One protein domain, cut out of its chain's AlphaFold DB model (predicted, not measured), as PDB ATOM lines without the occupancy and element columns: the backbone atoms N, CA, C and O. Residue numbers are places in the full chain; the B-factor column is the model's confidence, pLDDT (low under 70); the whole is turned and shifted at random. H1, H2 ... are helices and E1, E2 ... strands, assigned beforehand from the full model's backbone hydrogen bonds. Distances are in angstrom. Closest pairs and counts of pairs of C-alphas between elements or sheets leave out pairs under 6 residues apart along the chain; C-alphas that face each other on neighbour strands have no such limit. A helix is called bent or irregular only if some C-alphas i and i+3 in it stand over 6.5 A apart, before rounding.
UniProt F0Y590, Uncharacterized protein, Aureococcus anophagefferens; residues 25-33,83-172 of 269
ATOM      1  N   ARG A  25     145.597 170.809 193.001       57.59
ATOM      2  CA  ARG A  25     144.456 171.234 193.809       57.59
ATOM      3  C   ARG A  25     144.115 172.649 193.433       57.59
ATOM      4  O   ARG A  25     144.985 173.519 193.498       57.59
ATOM      5  N   THR A  26     142.855 172.868 193.086       55.53
ATOM      6  CA  THR A  26     142.417 174.206 192.742       55.53
ATOM      7  C   THR A  26     142.437 175.114 193.961       55.53
ATOM      8  O   THR A  26     141.857 174.797 194.998       55.53
ATOM      9  N   LYS A  27     143.072 176.280 193.817       75.75
ATOM     10  CA  LYS A  27     143.029 177.365 194.801       75.75
ATOM     11  C   LYS A  27     142.168 178.517 194.282       75.75
ATOM     12  O   LYS A  27     142.309 178.920 193.130       75.75
ATOM     13  N   VAL A  28     141.306 179.058 195.137       67.50
ATOM     14  CA  VAL A  28     140.597 180.319 194.881       67.50
ATOM     15  C   VAL A  28     141.234 181.392 195.757       67.50
ATOM     16  O   VAL A  28     141.344 181.214 196.968       67.50
ATOM     17  N   VAL A  29     141.697 182.482 195.151       77.12
ATOM     18  CA  VAL A  29     142.336 183.606 195.846       77.12
ATOM     19  C   VAL A  29     141.441 184.827 195.715       77.12
ATOM     20  O   VAL A  29     141.071 185.203 194.607       77.12
ATOM     21  N   PHE A  30     141.116 185.461 196.836       69.06
ATOM     22  CA  PHE A  30     140.372 186.715 196.855       69.06
ATOM     23  C   PHE A  30     141.351 187.880 196.901       69.06
ATOM     24  O   PHE A  30     142.223 187.919 197.770       69.06
ATOM     25  N   VAL A  31     141.207 188.819 195.969       67.00
ATOM     26  CA  VAL A  31     141.973 190.066 195.967       67.00
ATOM     27  C   VAL A  31     140.989 191.219 196.058       67.00
ATOM     28  O   VAL A  31     140.192 191.457 195.151       67.00
ATOM     29  N   GLU A  32     141.046 191.928 197.179       55.75
ATOM     30  CA  GLU A  32     140.344 193.191 197.346       55.75
ATOM     31  C   GLU A  32     141.265 194.319 196.884       55.75
ATOM     32  O   GLU A  32     142.430 194.406 197.280       55.75
ATOM     33  N   SER A  33     140.759 195.165 195.996       49.47
ATOM     34  CA  SER A  33     141.532 196.258 195.430       49.47
ATOM     35  C   SER A  33     141.690 197.395 196.438       49.47
ATOM     36  O   SER A  33     140.704 198.047 196.789       49.47
ATOM     37  N   LEU A  83     126.980 179.776 195.632       84.25
ATOM     38  CA  LEU A  83     127.058 181.047 194.915       84.25
ATOM     39  C   LEU A  83     126.927 180.798 193.406       84.25
ATOM     40  O   LEU A  83     127.862 180.304 192.769       84.25
ATOM     41  N   ALA A  84     125.752 181.109 192.859       90.19
ATOM     42  CA  ALA A  84     125.485 181.113 191.428       90.19
ATOM     43  C   ALA A  84     125.857 182.483 190.856       90.19
ATOM     44  O   ALA A  84     125.247 183.495 191.193       90.19
ATOM     45  N   LEU A  85     126.861 182.511 189.988       94.62
ATOM     46  CA  LEU A  85     127.344 183.726 189.351       94.62
ATOM     47  C   LEU A  85     126.820 183.782 187.916       94.62
ATOM     48  O   LEU A  85     126.948 182.810 187.179       94.62
ATOM     49  N   PHE A  86     126.216 184.895 187.524       95.81
ATOM     50  CA  PHE A  86     125.675 185.100 186.180       95.81
ATOM     51  C   PHE A  86     126.762 185.635 185.241       95.81
ATOM     52  O   PHE A  86     127.432 186.609 185.585       95.81
ATOM     53  N   ASP A  87     126.939 185.035 184.065       95.88
ATOM     54  CA  ASP A  87     127.806 185.582 183.019       95.88
ATOM     55  C   ASP A  87     126.955 186.446 182.061       95.88
ATOM     56  O   ASP A  87     126.058 185.952 181.376       95.88
ATOM     57  N   PRO A  88     127.197 187.769 182.005       93.69
ATOM     58  CA  PRO A  88     126.426 188.679 181.169       93.69
ATOM     59  C   PRO A  88     126.672 188.503 179.666       93.69
ATOM     60  O   PRO A  88     125.998 189.166 178.880       93.69
ATOM     61  N   ARG A  89     127.644 187.680 179.248       92.88
ATOM     62  CA  ARG A  89     127.971 187.461 177.832       92.88
ATOM     63  C   ARG A  89     127.118 186.373 177.200       92.88
ATOM     64  O   ARG A  89     126.688 186.544 176.064       92.88
ATOM     65  N   ASP A  90     126.905 185.271 177.908       94.75
ATOM     66  CA  ASP A  90     126.146 184.111 177.430       94.75
ATOM     67  C   ASP A  90     124.762 183.990 178.094       94.75
ATOM     68  O   ASP A  90     123.924 183.221 177.629       94.75
ATOM     69  N   GLY A  91     124.500 184.762 179.156       94.38
ATOM     70  CA  GLY A  91     123.271 184.669 179.941       94.38
ATOM     71  C   GLY A  91     123.218 183.434 180.847       94.38
ATOM     72  O   GLY A  91     122.160 183.119 181.393       94.38
ATOM     73  N   GLY A  92     124.332 182.715 180.989       94.62
ATOM     74  CA  GLY A  92     124.450 181.499 181.776       94.62
ATOM     75  C   GLY A  92     124.734 181.767 183.252       94.62
ATOM     76  O   GLY A  92     125.132 182.857 183.663       94.62
ATOM     77  N   HIS A  93     124.565 180.728 184.070       94.06
ATOM     78  CA  HIS A  93     124.986 180.732 185.468       94.06
ATOM     79  C   HIS A  93     126.127 179.736 185.674       94.06
ATOM     80  O   HIS A  93     126.048 178.583 185.258       94.06
ATOM     81  N   THR A  94     127.178 180.168 186.366       94.19
ATOM     82  CA  THR A  94     128.325 179.343 186.744       94.19
ATOM     83  C   THR A  94     128.500 179.373 188.260       94.19
ATOM     84  O   THR A  94     128.532 180.430 188.884       94.19
ATOM     85  N   GLY A  95     128.633 178.200 188.878       92.19
ATOM     86  CA  GLY A  95     128.998 178.099 190.292       92.19
ATOM     87  C   GLY A  95     130.505 178.253 190.509       92.19
ATOM     88  O   GLY A  95     131.307 177.939 189.629       92.19
ATOM     89  N   LEU A  96     130.918 178.637 191.719       90.38
ATOM     90  CA  LEU A  96     132.344 178.736 192.081       90.38
ATOM     91  C   LEU A  96     133.130 177.435 191.844       90.38
ATOM     92  O   LEU A  96     134.295 177.485 191.453       90.38
ATOM     93  N   ALA A  97     132.494 176.273 192.022       89.25
ATOM     94  CA  ALA A  97     133.099 174.977 191.708       89.25
ATOM     95  C   ALA A  97     133.425 174.832 190.210       89.25
ATOM     96  O   ALA A  97     134.492 174.331 189.864       89.25
ATOM     97  N   GLY A  98     132.547 175.332 189.334       91.12
ATOM     98  CA  GLY A  98     132.758 175.330 187.887       91.12
ATOM     99  C   GLY A  98     133.897 176.253 187.454       91.12
ATOM    100  O   GLY A  98     134.619 175.931 186.515       91.12
ATOM    101  N   LEU A  99     134.123 177.367 188.157       91.94
ATOM    102  CA  LEU A  99     135.312 178.200 187.930       91.94
ATOM    103  C   LEU A  99     136.578 177.501 188.404       91.94
ATOM    104  O   LEU A  99     137.593 177.500 187.709       91.94
ATOM    105  N   ALA A 100     136.501 176.867 189.571       89.00
ATOM    106  CA  ALA A 100     137.621 176.168 190.163       89.00
ATOM    107  C   ALA A 100     138.094 174.966 189.315       89.00
ATOM    108  O   ALA A 100     139.278 174.640 189.293       89.00
ATOM    109  N   SER A 101     137.208 174.313 188.568       90.44
ATOM    110  CA  SER A 101     137.596 173.189 187.712       90.44
ATOM    111  C   SER A 101     138.294 173.598 186.408       90.44
ATOM    112  O   SER A 101     138.904 172.747 185.771       90.44
ATOM    113  N   ARG A 102     138.222 174.872 185.987       92.12
ATOM    114  CA  ARG A 102     138.760 175.320 184.682       92.12
ATOM    115  C   ARG A 102     140.279 175.478 184.668       92.12
ATOM    116  O   ARG A 102     140.904 175.289 183.628       92.12
ATOM    117  N   ARG A 103     140.876 175.884 185.792       94.38
ATOM    118  CA  ARG A 103     142.306 176.209 185.899       94.38
ATOM    119  C   ARG A 103     142.884 175.733 187.234       94.38
ATOM    120  O   ARG A 103     142.147 175.691 188.216       94.38
ATOM    121  N   PRO A 104     144.203 175.475 187.307       93.25
ATOM    122  CA  PRO A 104     144.926 175.197 188.550       93.25
ATOM    123  C   PRO A 104     144.626 176.162 189.702       93.25
ATOM    124  O   PRO A 104     144.623 175.759 190.863       93.25
ATOM    125  N   PHE A 105     144.380 177.440 189.415       93.44
ATOM    126  CA  PHE A 105     143.880 178.384 190.407       93.44
ATOM    127  C   PHE A 105     143.114 179.537 189.754       93.44
ATOM    128  O   PHE A 105     143.323 179.871 188.588       93.44
ATOM    129  N   THR A 106     142.217 180.146 190.524       94.44
ATOM    130  CA  THR A 106     141.384 181.279 190.105       94.44
ATOM    131  C   THR A 106     141.554 182.431 191.085       94.44
ATOM    132  O   THR A 106     141.418 182.248 192.293       94.44
ATOM    133  N   VAL A 107     141.832 183.624 190.571       95.31
ATOM    134  CA  VAL A 107     141.857 184.870 191.338       95.31
ATOM    135  C   VAL A 107     140.541 185.601 191.105       95.31
ATOM    136  O   VAL A 107     140.232 185.965 189.973       95.31
ATOM    137  N   LEU A 108     139.774 185.818 192.169       95.50
ATOM    138  CA  LEU A 108     138.533 186.584 192.132       95.50
ATOM    139  C   LEU A 108     138.813 188.033 192.526       95.50
ATOM    140  O   LEU A 108     139.328 188.300 193.615       95.50
ATOM    141  N   VAL A 109     138.448 188.959 191.643       95.44
ATOM    142  CA  VAL A 109     138.540 190.404 191.878       95.44
ATOM    143  C   VAL A 109     137.137 190.945 192.100       95.44
ATOM    144  O   VAL A 109     136.320 190.964 191.180       95.44
ATOM    145  N   LEU A 110     136.851 191.377 193.327       94.75
ATOM    146  CA  LEU A 110     135.517 191.833 193.711       94.75
ATOM    147  C   LEU A 110     135.308 193.306 193.331       94.75
ATOM    148  O   LEU A 110     135.999 194.196 193.825       94.75
ATOM    149  N   LEU A 111     134.330 193.574 192.467       94.44
ATOM    150  CA  LEU A 111     133.985 194.906 191.975       94.44
ATOM    151  C   LEU A 111     132.697 195.398 192.643       94.44
ATOM    152  O   LEU A 111     131.591 194.946 192.347       94.44
ATOM    153  N   ARG A 112     132.818 196.381 193.539       91.31
ATOM    154  CA  ARG A 112     131.671 196.868 194.322       91.31
ATOM    155  C   ARG A 112     130.630 197.610 193.476       91.31
ATOM    156  O   ARG A 112     129.435 197.453 193.709       91.31
ATOM    157  N   ARG A 113     131.073 198.477 192.555       91.81
ATOM    158  CA  ARG A 113     130.211 199.290 191.678       91.81
ATOM    159  C   ARG A 113     130.900 199.578 190.347       91.81
ATOM    160  O   ARG A 113     131.924 200.251 190.319       91.81
ATOM    161  N   TYR A 114     130.277 199.189 189.242       93.69
ATOM    162  CA  TYR A 114     130.799 199.396 187.884       93.69
ATOM    163  C   TYR A 114     130.949 200.877 187.477       93.69
ATOM    164  O   TYR A 114     131.780 201.233 186.643       93.69
ATOM    165  N   GLY A 115     130.154 201.766 188.081       90.19
ATOM    166  CA  GLY A 115     130.236 203.211 187.846       90.19
ATOM    167  C   GLY A 115     131.313 203.945 188.651       90.19
ATOM    168  O   GLY A 115     131.577 205.101 188.363       90.19
ATOM    169  N   CYS A 116     131.922 203.315 189.660       93.00
ATOM    170  CA  CYS A 116     132.870 203.991 190.548       93.00
ATOM    171  C   CYS A 116     134.256 204.106 189.895       93.00
ATOM    172  O   CYS A 116     134.793 203.093 189.444       93.00
ATOM    173  N   GLY A 117     134.857 205.305 189.910       93.06
ATOM    174  CA  GLY A 117     136.218 205.545 189.404       93.06
ATOM    175  C   GLY A 117     137.255 204.584 189.996       93.06
ATOM    176  O   GLY A 117     137.967 203.916 189.257       93.06
ATOM    177  N   VAL A 118     137.217 204.364 191.316       92.19
ATOM    178  CA  VAL A 118     138.121 203.420 192.002       92.19
ATOM    179  C   VAL A 118     137.991 201.992 191.457       92.19
ATOM    180  O   VAL A 118     138.995 201.323 191.221       92.19
ATOM    181  N   CYS A 119     136.763 201.510 191.230       93.12
ATOM    182  CA  CYS A 119     136.550 200.175 190.666       93.12
ATOM    183  C   CYS A 119     137.011 200.090 189.204       93.12
ATOM    184  O   CYS A 119     137.489 199.038 188.787       93.12
ATOM    185  N   ARG A 120     136.883 201.174 188.432       94.88
ATOM    186  CA  ARG A 120     137.361 201.254 187.043       94.88
ATOM    187  C   ARG A 120     138.886 201.216 186.966       94.88
ATOM    188  O   ARG A 120     139.425 200.476 186.144       94.88
ATOM    189  N   ASP A 121     139.572 201.941 187.841       93.88
ATOM    190  CA  ASP A 121     141.036 201.954 187.889       93.88
ATOM    191  C   ASP A 121     141.588 200.609 188.359       93.88
ATOM    192  O   ASP A 121     142.458 200.030 187.706       93.88
ATOM    193  N   ALA A 122     141.007 200.042 189.421       92.44
ATOM    194  CA  ALA A 122     141.329 198.689 189.859       92.44
ATOM    195  C   ALA A 122     141.123 197.671 188.724       92.44
ATOM    196  O   ALA A 122     142.013 196.870 188.441       92.44
ATOM    197  N   ALA A 123     139.984 197.726 188.026       95.81
ATOM    198  CA  ALA A 123     139.690 196.837 186.907       95.81
ATOM    199  C   ALA A 123     140.750 196.914 185.797       95.81
ATOM    200  O   ALA A 123     141.177 195.870 185.297       95.81
ATOM    201  N   ARG A 124     141.239 198.113 185.456       94.88
ATOM    202  CA  ARG A 124     142.322 198.292 184.473       94.88
ATOM    203  C   ARG A 124     143.627 197.641 184.929       94.88
ATOM    204  O   ARG A 124     144.266 196.953 184.134       94.88
ATOM    205  N   VAL A 125     143.997 197.809 186.199       93.75
ATOM    206  CA  VAL A 125     145.212 197.202 186.772       93.75
ATOM    207  C   VAL A 125     145.120 195.677 186.745       93.75
ATOM    208  O   VAL A 125     146.007 195.008 186.208       93.75
ATOM    209  N   TYR A 126     144.030 195.115 187.276       95.44
ATOM    210  CA  TYR A 126     143.888 193.664 187.405       95.44
ATOM    211  C   TYR A 126     143.678 192.965 186.066       95.44
ATOM    212  O   TYR A 126     144.220 191.883 185.866       95.44
ATOM    213  N   SER A 127     142.947 193.576 185.134       95.06
ATOM    214  CA  SER A 127     142.698 192.981 183.816       95.06
ATOM    215  C   SER A 127     143.810 193.232 182.786       95.06
ATOM    216  O   SER A 127     143.776 192.676 181.686       95.06
ATOM    217  N   GLY A 128     144.805 194.052 183.137       94.62
ATOM    218  CA  GLY A 128     145.987 194.342 182.331       94.62
ATOM    219  C   GLY A 128     147.151 193.385 182.602       94.62
ATOM    220  O   GLY A 128     147.046 192.170 182.430       94.62
ATOM    221  N   ALA A 129     148.294 193.945 183.005       91.38
ATOM    222  CA  ALA A 129     149.533 193.192 183.207       91.38
ATOM    223  C   ALA A 129     149.420 192.117 184.303       91.38
ATOM    224  O   ALA A 129     150.024 191.054 184.175       91.38
ATOM    225  N   PHE A 130     148.629 192.363 185.354       94.12
ATOM    226  CA  PHE A 130     148.418 191.390 186.429       94.12
ATOM    227  C   PHE A 130     147.775 190.100 185.911       94.12
ATOM    228  O   PHE A 130     148.277 189.011 186.188       94.12
ATOM    229  N   ARG A 131     146.708 190.216 185.111       95.75
ATOM    230  CA  ARG A 131     146.037 189.066 184.502       95.75
ATOM    231  C   ARG A 131     146.992 188.214 183.676       95.75
ATOM    232  O   ARG A 131     147.011 187.007 183.879       95.75
ATOM    233  N   ARG A 132     147.810 188.830 182.814       95.94
ATOM    234  CA  ARG A 132     148.791 188.094 181.995       95.94
ATOM    235  C   ARG A 132     149.731 187.261 182.861       95.94
ATOM    236  O   ARG A 132     149.850 186.068 182.643       95.94
ATOM    237  N   ARG A 133     150.283 187.849 183.928       94.75
ATOM    238  CA  ARG A 133     151.160 187.119 184.862       94.75
ATOM    239  C   ARG A 133     150.460 185.951 185.554       94.75
ATOM    240  O   ARG A 133     151.078 184.923 185.796       94.75
ATOM    241  N   VAL A 134     149.185 186.107 185.911       95.19
ATOM    242  CA  VAL A 134     148.394 185.012 186.490       95.19
ATOM    243  C   VAL A 134     148.166 183.902 185.461       95.19
ATOM    244  O   VAL A 134     148.282 182.729 185.810       95.19
ATOM    245  N   GLU A 135     147.877 184.259 184.211       95.38
ATOM    246  CA  GLU A 135     147.688 183.314 183.104       95.38
ATOM    247  C   GLU A 135     148.985 182.576 182.738       95.38
ATOM    248  O   GLU A 135     148.941 181.365 182.529       95.38
ATOM    249  N   ASP A 136     150.137 183.256 182.762       96.38
ATOM    250  CA  ASP A 136     151.467 182.662 182.538       96.38
ATOM    251  C   ASP A 136     151.806 181.592 183.593       96.38
ATOM    252  O   ASP A 136     152.492 180.613 183.311       96.38
ATOM    253  N   LEU A 137     151.275 181.739 184.812       96.06
ATOM    254  CA  LEU A 137     151.378 180.749 185.892       96.06
ATOM    255  C   LEU A 137     150.320 179.632 185.791       96.06
ATOM    256  O   LEU A 137     150.192 178.809 186.698       96.06
ATOM    257  N   GLY A 138     149.525 179.616 184.720       95.88
ATOM    258  CA  GLY A 138     148.435 178.668 184.503       95.88
ATOM    259  C   GLY A 138     147.146 178.998 185.260       95.88
ATOM    260  O   GLY A 138     146.221 178.189 185.251       95.88
ATOM    261  N   GLY A 139     147.052 180.151 185.922       95.69
ATOM    262  CA  GLY A 139     145.841 180.598 186.610       95.69
ATOM    263  C   GLY A 139     144.845 181.314 185.694       95.69
ATOM    264  O   GLY A 139     145.021 181.414 184.483       95.69
ATOM    265  N   GLN A 140     143.785 181.851 186.296       96.06
ATOM    266  CA  GLN A 140     142.881 182.816 185.659       96.06
ATOM    267  C   GLN A 140     142.478 183.920 186.632       96.06
ATOM    268  O   GLN A 140     142.436 183.700 187.844       96.06
ATOM    269  N   VAL A 141     142.140 185.091 186.095       96.38
ATOM    270  CA  VAL A 141     141.563 186.208 186.854       96.38
ATOM    271  C   VAL A 141     140.123 186.409 186.404       96.38
ATOM    272  O   VAL A 141     139.872 186.613 185.216       96.38
ATOM    273  N   VAL A 142     139.191 186.369 187.351       97.00
ATOM    274  CA  VAL A 142     137.757 186.547 187.113       97.00
ATOM    275  C   VAL A 142     137.271 187.737 187.928       97.00
ATOM    276  O   VAL A 142     137.486 187.814 189.139       97.00
ATOM    277  N   GLY A 143     136.629 188.685 187.256       96.94
ATOM    278  CA  GLY A 143     135.977 189.807 187.916       96.94
ATOM    279  C   GLY A 143     134.636 189.334 188.448       96.94
ATOM    280  O   GLY A 143     133.914 188.649 187.733       96.94
ATOM    281  N   VAL A 144     134.287 189.689 189.678       96.50
ATOM    282  CA  VAL A 144     132.960 189.418 190.240       96.50
ATOM    283  C   VAL A 144     132.381 190.731 190.719       96.50
ATOM    284  O   VAL A 144     132.869 191.307 191.691       96.50
ATOM    285  N   GLY A 145     131.379 191.242 190.016       95.38
ATOM    286  CA  GLY A 145     130.711 192.476 190.402       95.38
ATOM    287  C   GLY A 145     129.317 192.241 190.967       95.38
ATOM    288  O   GLY A 145     128.687 191.221 190.713       95.38
ATOM    289  N   HIS A 146     128.826 193.200 191.747       93.31
ATOM    290  CA  HIS A 146     127.520 193.098 192.394       93.31
ATOM    291  C   HIS A 146     126.415 193.788 191.576       93.31
ATOM    292  O   HIS A 146     126.457 195.003 191.345       93.31
ATOM    293  N   GLY A 147     125.383 193.029 191.191       92.44
ATOM    294  CA  GLY A 147     124.226 193.524 190.438       92.44
ATOM    295  C   GLY A 147     124.560 194.045 189.031       92.44
ATOM    296  O   GLY A 147     125.580 193.699 188.450       92.44
ATOM    297  N   PHE A 148     123.692 194.895 188.471       93.94
ATOM    298  CA  PHE A 148     123.810 195.385 187.081       93.94
ATOM    299  C   PHE A 148     124.028 196.901 186.965       93.94
ATOM    300  O   PHE A 148     124.222 197.436 185.872       93.94
ATOM    301  N   ARG A 149     123.989 197.638 188.084       93.19
ATOM    302  CA  ARG A 149     124.011 199.107 188.058       93.19
ATOM    303  C   ARG A 149     125.351 199.632 187.533       93.19
ATOM    304  O   ARG A 149     126.368 199.542 188.214       93.19
ATOM    305  N   GLY A 150     125.322 200.243 186.349       94.50
ATOM    306  CA  GLY A 150     126.501 200.788 185.671       94.50
ATOM    307  C   GLY A 150     127.315 199.757 184.883       94.50
ATOM    308  O   GLY A 150     128.358 200.121 184.345       94.50
ATOM    309  N   LEU A 151     126.855 198.502 184.802       95.69
ATOM    310  CA  LEU A 151     127.534 197.435 184.065       95.69
ATOM    311  C   LEU A 151     127.696 197.793 182.584       95.69
ATOM    312  O   LEU A 151     128.790 197.654 182.054       95.69
ATOM    313  N   SER A 152     126.643 198.300 181.933       95.75
ATOM    314  CA  SER A 152     126.679 198.630 180.502       95.75
ATOM    315  C   SER A 152     127.781 199.640 180.175       95.75
ATOM    316  O   SER A 152     128.591 199.395 179.289       95.75
ATOM    317  N   ASN A 153     127.890 200.721 180.956       95.75
ATOM    318  CA  ASN A 153     128.949 201.724 180.786       95.75
ATOM    319  C   ASN A 153     130.337 201.143 181.078       95.75
ATOM    320  O   ASN A 153     131.321 201.511 180.444       95.75
ATOM    321  N   PHE A 154     130.428 200.225 182.040       96.56
ATOM    322  CA  PHE A 154     131.686 199.579 182.389       96.56
ATOM    323  C   PHE A 154     132.176 198.608 181.305       96.56
ATOM    324  O   PHE A 154     133.366 198.574 180.991       96.56
ATOM    325  N   LEU A 155     131.262 197.863 180.684       95.75
ATOM    326  CA  LEU A 155     131.563 197.016 179.534       95.75
ATOM    327  C   LEU A 155     131.893 197.858 178.294       95.75
ATOM    328  O   LEU A 155     132.907 197.607 177.647       95.75
ATOM    329  N   ALA A 156     131.105 198.901 178.011       95.88
ATOM    330  CA  ALA A 156     131.340 199.821 176.896       95.88
ATOM    331  C   ALA A 156     132.706 200.521 177.002       95.88
ATOM    332  O   ALA A 156     133.432 200.623 176.015       95.88
ATOM    333  N   GLY A 157     133.099 200.921 178.214       96.56
ATOM    334  CA  GLY A 157     134.412 201.503 178.498       96.56
ATOM    335  C   GLY A 157     135.572 200.501 178.502       96.56
ATOM    336  O   GLY A 157     136.716 200.908 178.701       96.56
ATOM    337  N   LYS A 158     135.306 199.200 178.299       96.69
ATOM    338  CA  LYS A 158     136.309 198.120 178.249       96.69
ATOM    339  C   LYS A 158     137.249 198.107 179.466       96.69
ATOM    340  O   LYS A 158     138.433 197.791 179.338       96.69
ATOM    341  N   TYR A 159     136.733 198.449 180.652       96.19
ATOM    342  CA  TYR A 159     137.536 198.514 181.884       96.19
ATOM    343  C   TYR A 159     137.995 197.139 182.369       96.19
ATOM    344  O   TYR A 159     139.007 197.039 183.059       96.19
ATOM    345  N   TRP A 160     137.264 196.085 182.003       97.19
ATOM    346  CA  TRP A 160     137.615 194.710 182.317       97.19
ATOM    347  C   TRP A 160     137.913 193.923 181.048       97.19
ATOM    348  O   TRP A 160     137.097 193.841 180.132       97.19
ATOM    349  N   ARG A 161     139.090 193.306 181.018       95.38
ATOM    350  CA  ARG A 161     139.481 192.312 180.022       95.38
ATOM    351  C   ARG A 161     139.426 190.936 180.667       95.38
ATOM    352  O   ARG A 161     140.280 190.619 181.490       95.38
ATOM    353  N   GLY A 162     138.508 190.085 180.223       94.19
ATOM    354  CA  GLY A 162     138.420 188.692 180.664       94.19
ATOM    355  C   GLY A 162     137.005 188.294 181.042       94.19
ATOM    356  O   GLY A 162     136.041 188.922 180.609       94.19
ATOM    357  N   GLU A 163     136.899 187.240 181.843       96.56
ATOM    358  CA  GLU A 163     135.627 186.786 182.390       96.56
ATOM    359  C   GLU A 163     135.188 187.724 183.516       96.56
ATOM    360  O   GLU A 163     135.948 188.004 184.448       96.56
ATOM    361  N   LEU A 164     133.981 188.260 183.373       97.25
ATOM    362  CA  LEU A 164     133.313 189.086 184.364       97.25
ATOM    363  C   LEU A 164     132.011 188.389 184.704       97.25
ATOM    364  O   LEU A 164     131.183 188.191 183.825       97.25
ATOM    365  N   LEU A 165     131.839 188.055 185.969       96.88
ATOM    366  CA  LEU A 165     130.632 187.443 186.472       96.88
ATOM    367  C   LEU A 165     129.917 188.396 187.411       96.88
ATOM    368  O   LEU A 165     130.514 189.292 188.016       96.88
ATOM    369  N   ILE A 166     128.620 188.186 187.531       96.06
ATOM    370  CA  ILE A 166     127.739 189.018 188.320       96.06
ATOM    371  C   ILE A 166     127.205 188.179 189.456       96.06
ATOM    372  O   ILE A 166     126.570 187.145 189.252       96.06
ATOM    373  N   ASP A 167     127.454 188.658 190.664       94.12
ATOM    374  CA  ASP A 167     126.739 188.198 191.835       94.12
ATOM    375  C   ASP A 167     125.304 188.725 191.745       94.12
ATOM    376  O   ASP A 167     124.980 189.868 192.101       94.12
ATOM    377  N   CYS A 168     124.458 187.903 191.131       84.62
ATOM    378  CA  CYS A 168     123.024 188.071 191.136       84.62
ATOM    379  C   CYS A 168     122.517 187.382 192.392       84.62
ATOM    380  O   CYS A 168     122.146 186.212 192.335       84.62
ATOM    381  N   PHE A 169     122.457 188.105 193.514       74.44
ATOM    382  CA  PHE A 169     121.606 187.657 194.608       74.44
ATOM    383  C   PHE A 169     120.232 187.378 193.998       74.44
ATOM    384  O   PHE A 169     119.645 188.314 193.430       74.44
ATOM    385  N   PRO A 170     119.718 186.130 194.049       64.12
ATOM    386  CA  PRO A 170     118.329 185.912 193.709       64.12
ATOM    387  C   PRO A 170     117.579 186.882 194.606       64.12
ATOM    388  O   PRO A 170     117.740 186.845 195.831       64.12
ATOM    389  N   ARG A 171     116.853 187.838 194.007       57.97
ATOM    390  CA  ARG A 171     115.932 188.638 194.805       57.97
ATOM    391  C   ARG A 171     115.094 187.594 195.508       57.97
ATOM    392  O   ARG A 171     114.451 186.796 194.823       57.97
ATOM    393  N   ALA A 172     115.172 187.554 196.841       62.41
ATOM    394  CA  ALA A 172     114.222 186.775 197.606       62.41
ATOM    395  C   ALA A 172     112.855 187.090 196.986       62.41
ATOM    396  O   ALA A 172     112.617 188.275 196.689       62.41
TER     397      ALA A 172
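This is residues 25 to 33 and 83 to 172 of the 269 residues of an uncharacterized protein of Aureococcus anophagefferens (UniProt F0Y590). A six-stranded sheet, curled like part of a barrel and strongly twisted, has the long bent helix H2 packed along one face over E4 and E5, while short H1 sits beside its strands and short H3 lies off it. The sheet runs E1 E4 E5 E6 E2 E3, mixed. The printed part has 99 residues, with three named helices and six named strands in the order E1 E2 E3 H1 E4 H2 E5 H3 E6, a mixed class. It is compact, with a radius of gyration of the C-alphas of 12.9 A, and rounded, spanning 35 by 33 by 23 A.

Begin at E5, residues 140 to 146, parallel to E4, residues 105 to 111, with N 142 and O 107 2.8 A apart. The edge strand E1, residues 27 to 31, is the parallel neighbour of E4, with N 29 and O 106 2.9 A apart, within hydrogen-bond range. On the other side of E5, E6, residues 163 to 167, is parallel, with N 165 and O 143 2.8 A apart. E2, residues 84 to 86, is antiparallel to E6, with N 166 and O 86 2.8 A apart. E2 and the edge strand E3, residues 93 to 95, form a hairpin, with N 94 and O 85 2.8 A apart. By its hydrogen bonds H2, residues 117 to 136, was assigned as one helix, but it is bent: C-alphas 126 and 129 are 7.1 A apart. Its arms H2a, residues 117 to 126, and H2b, residues 129 to 136, are near each other at a shallow tilt of 34.6 degrees, only just short of steep. With the sheet the arms make two layers, helices on one face. H2a has a height over the sheet of 9.8 A and lies over E4, along the strands at 4 degrees on the local plane; the closest C-alphas are those of Leu 111 and Cys 119, 6.0 A. H2b lies over E5; the closest C-alphas are those of Arg 131 and Val 141, 5.8 A. H1, residues 96 to 100, is on the sheet but over none of its strands. H3, residues 151 to 156, is not on the sheet; it is close to but not clearly touching H2a, the closest C-alphas, Arg 120 and Phe 154, being 7.5 A apart. E4, H2, E5 and E5, H3, E6 are strand-helix-strand units, two parallel neighbour strands joined through a helix, with right-handed crossovers. In H1, H2a, H2b and H3 every O i to N i+4 pair is within hydrogen-bond range.

Find C-alpha 27, where E1 begins, at (143.029, 177.365, 194.801). E4 is 19.3 A long and E5 19.7 A; H2a is 14.3 A and H2b 10.7 A. E6 ends at C-alpha 167, (126.739, 188.198, 191.835).

The C-alphas farthest apart are those of Asp 136 and Ala 172, 40.4 A. Residues 34 to 82 are not printed, and C-alphas 33 and 83 are 21.0 A apart across the cut. Of the links printed whole, none is long. Confidence is under 70 at residues 25 to 26, 28, 30 to 33 and 170 to 172.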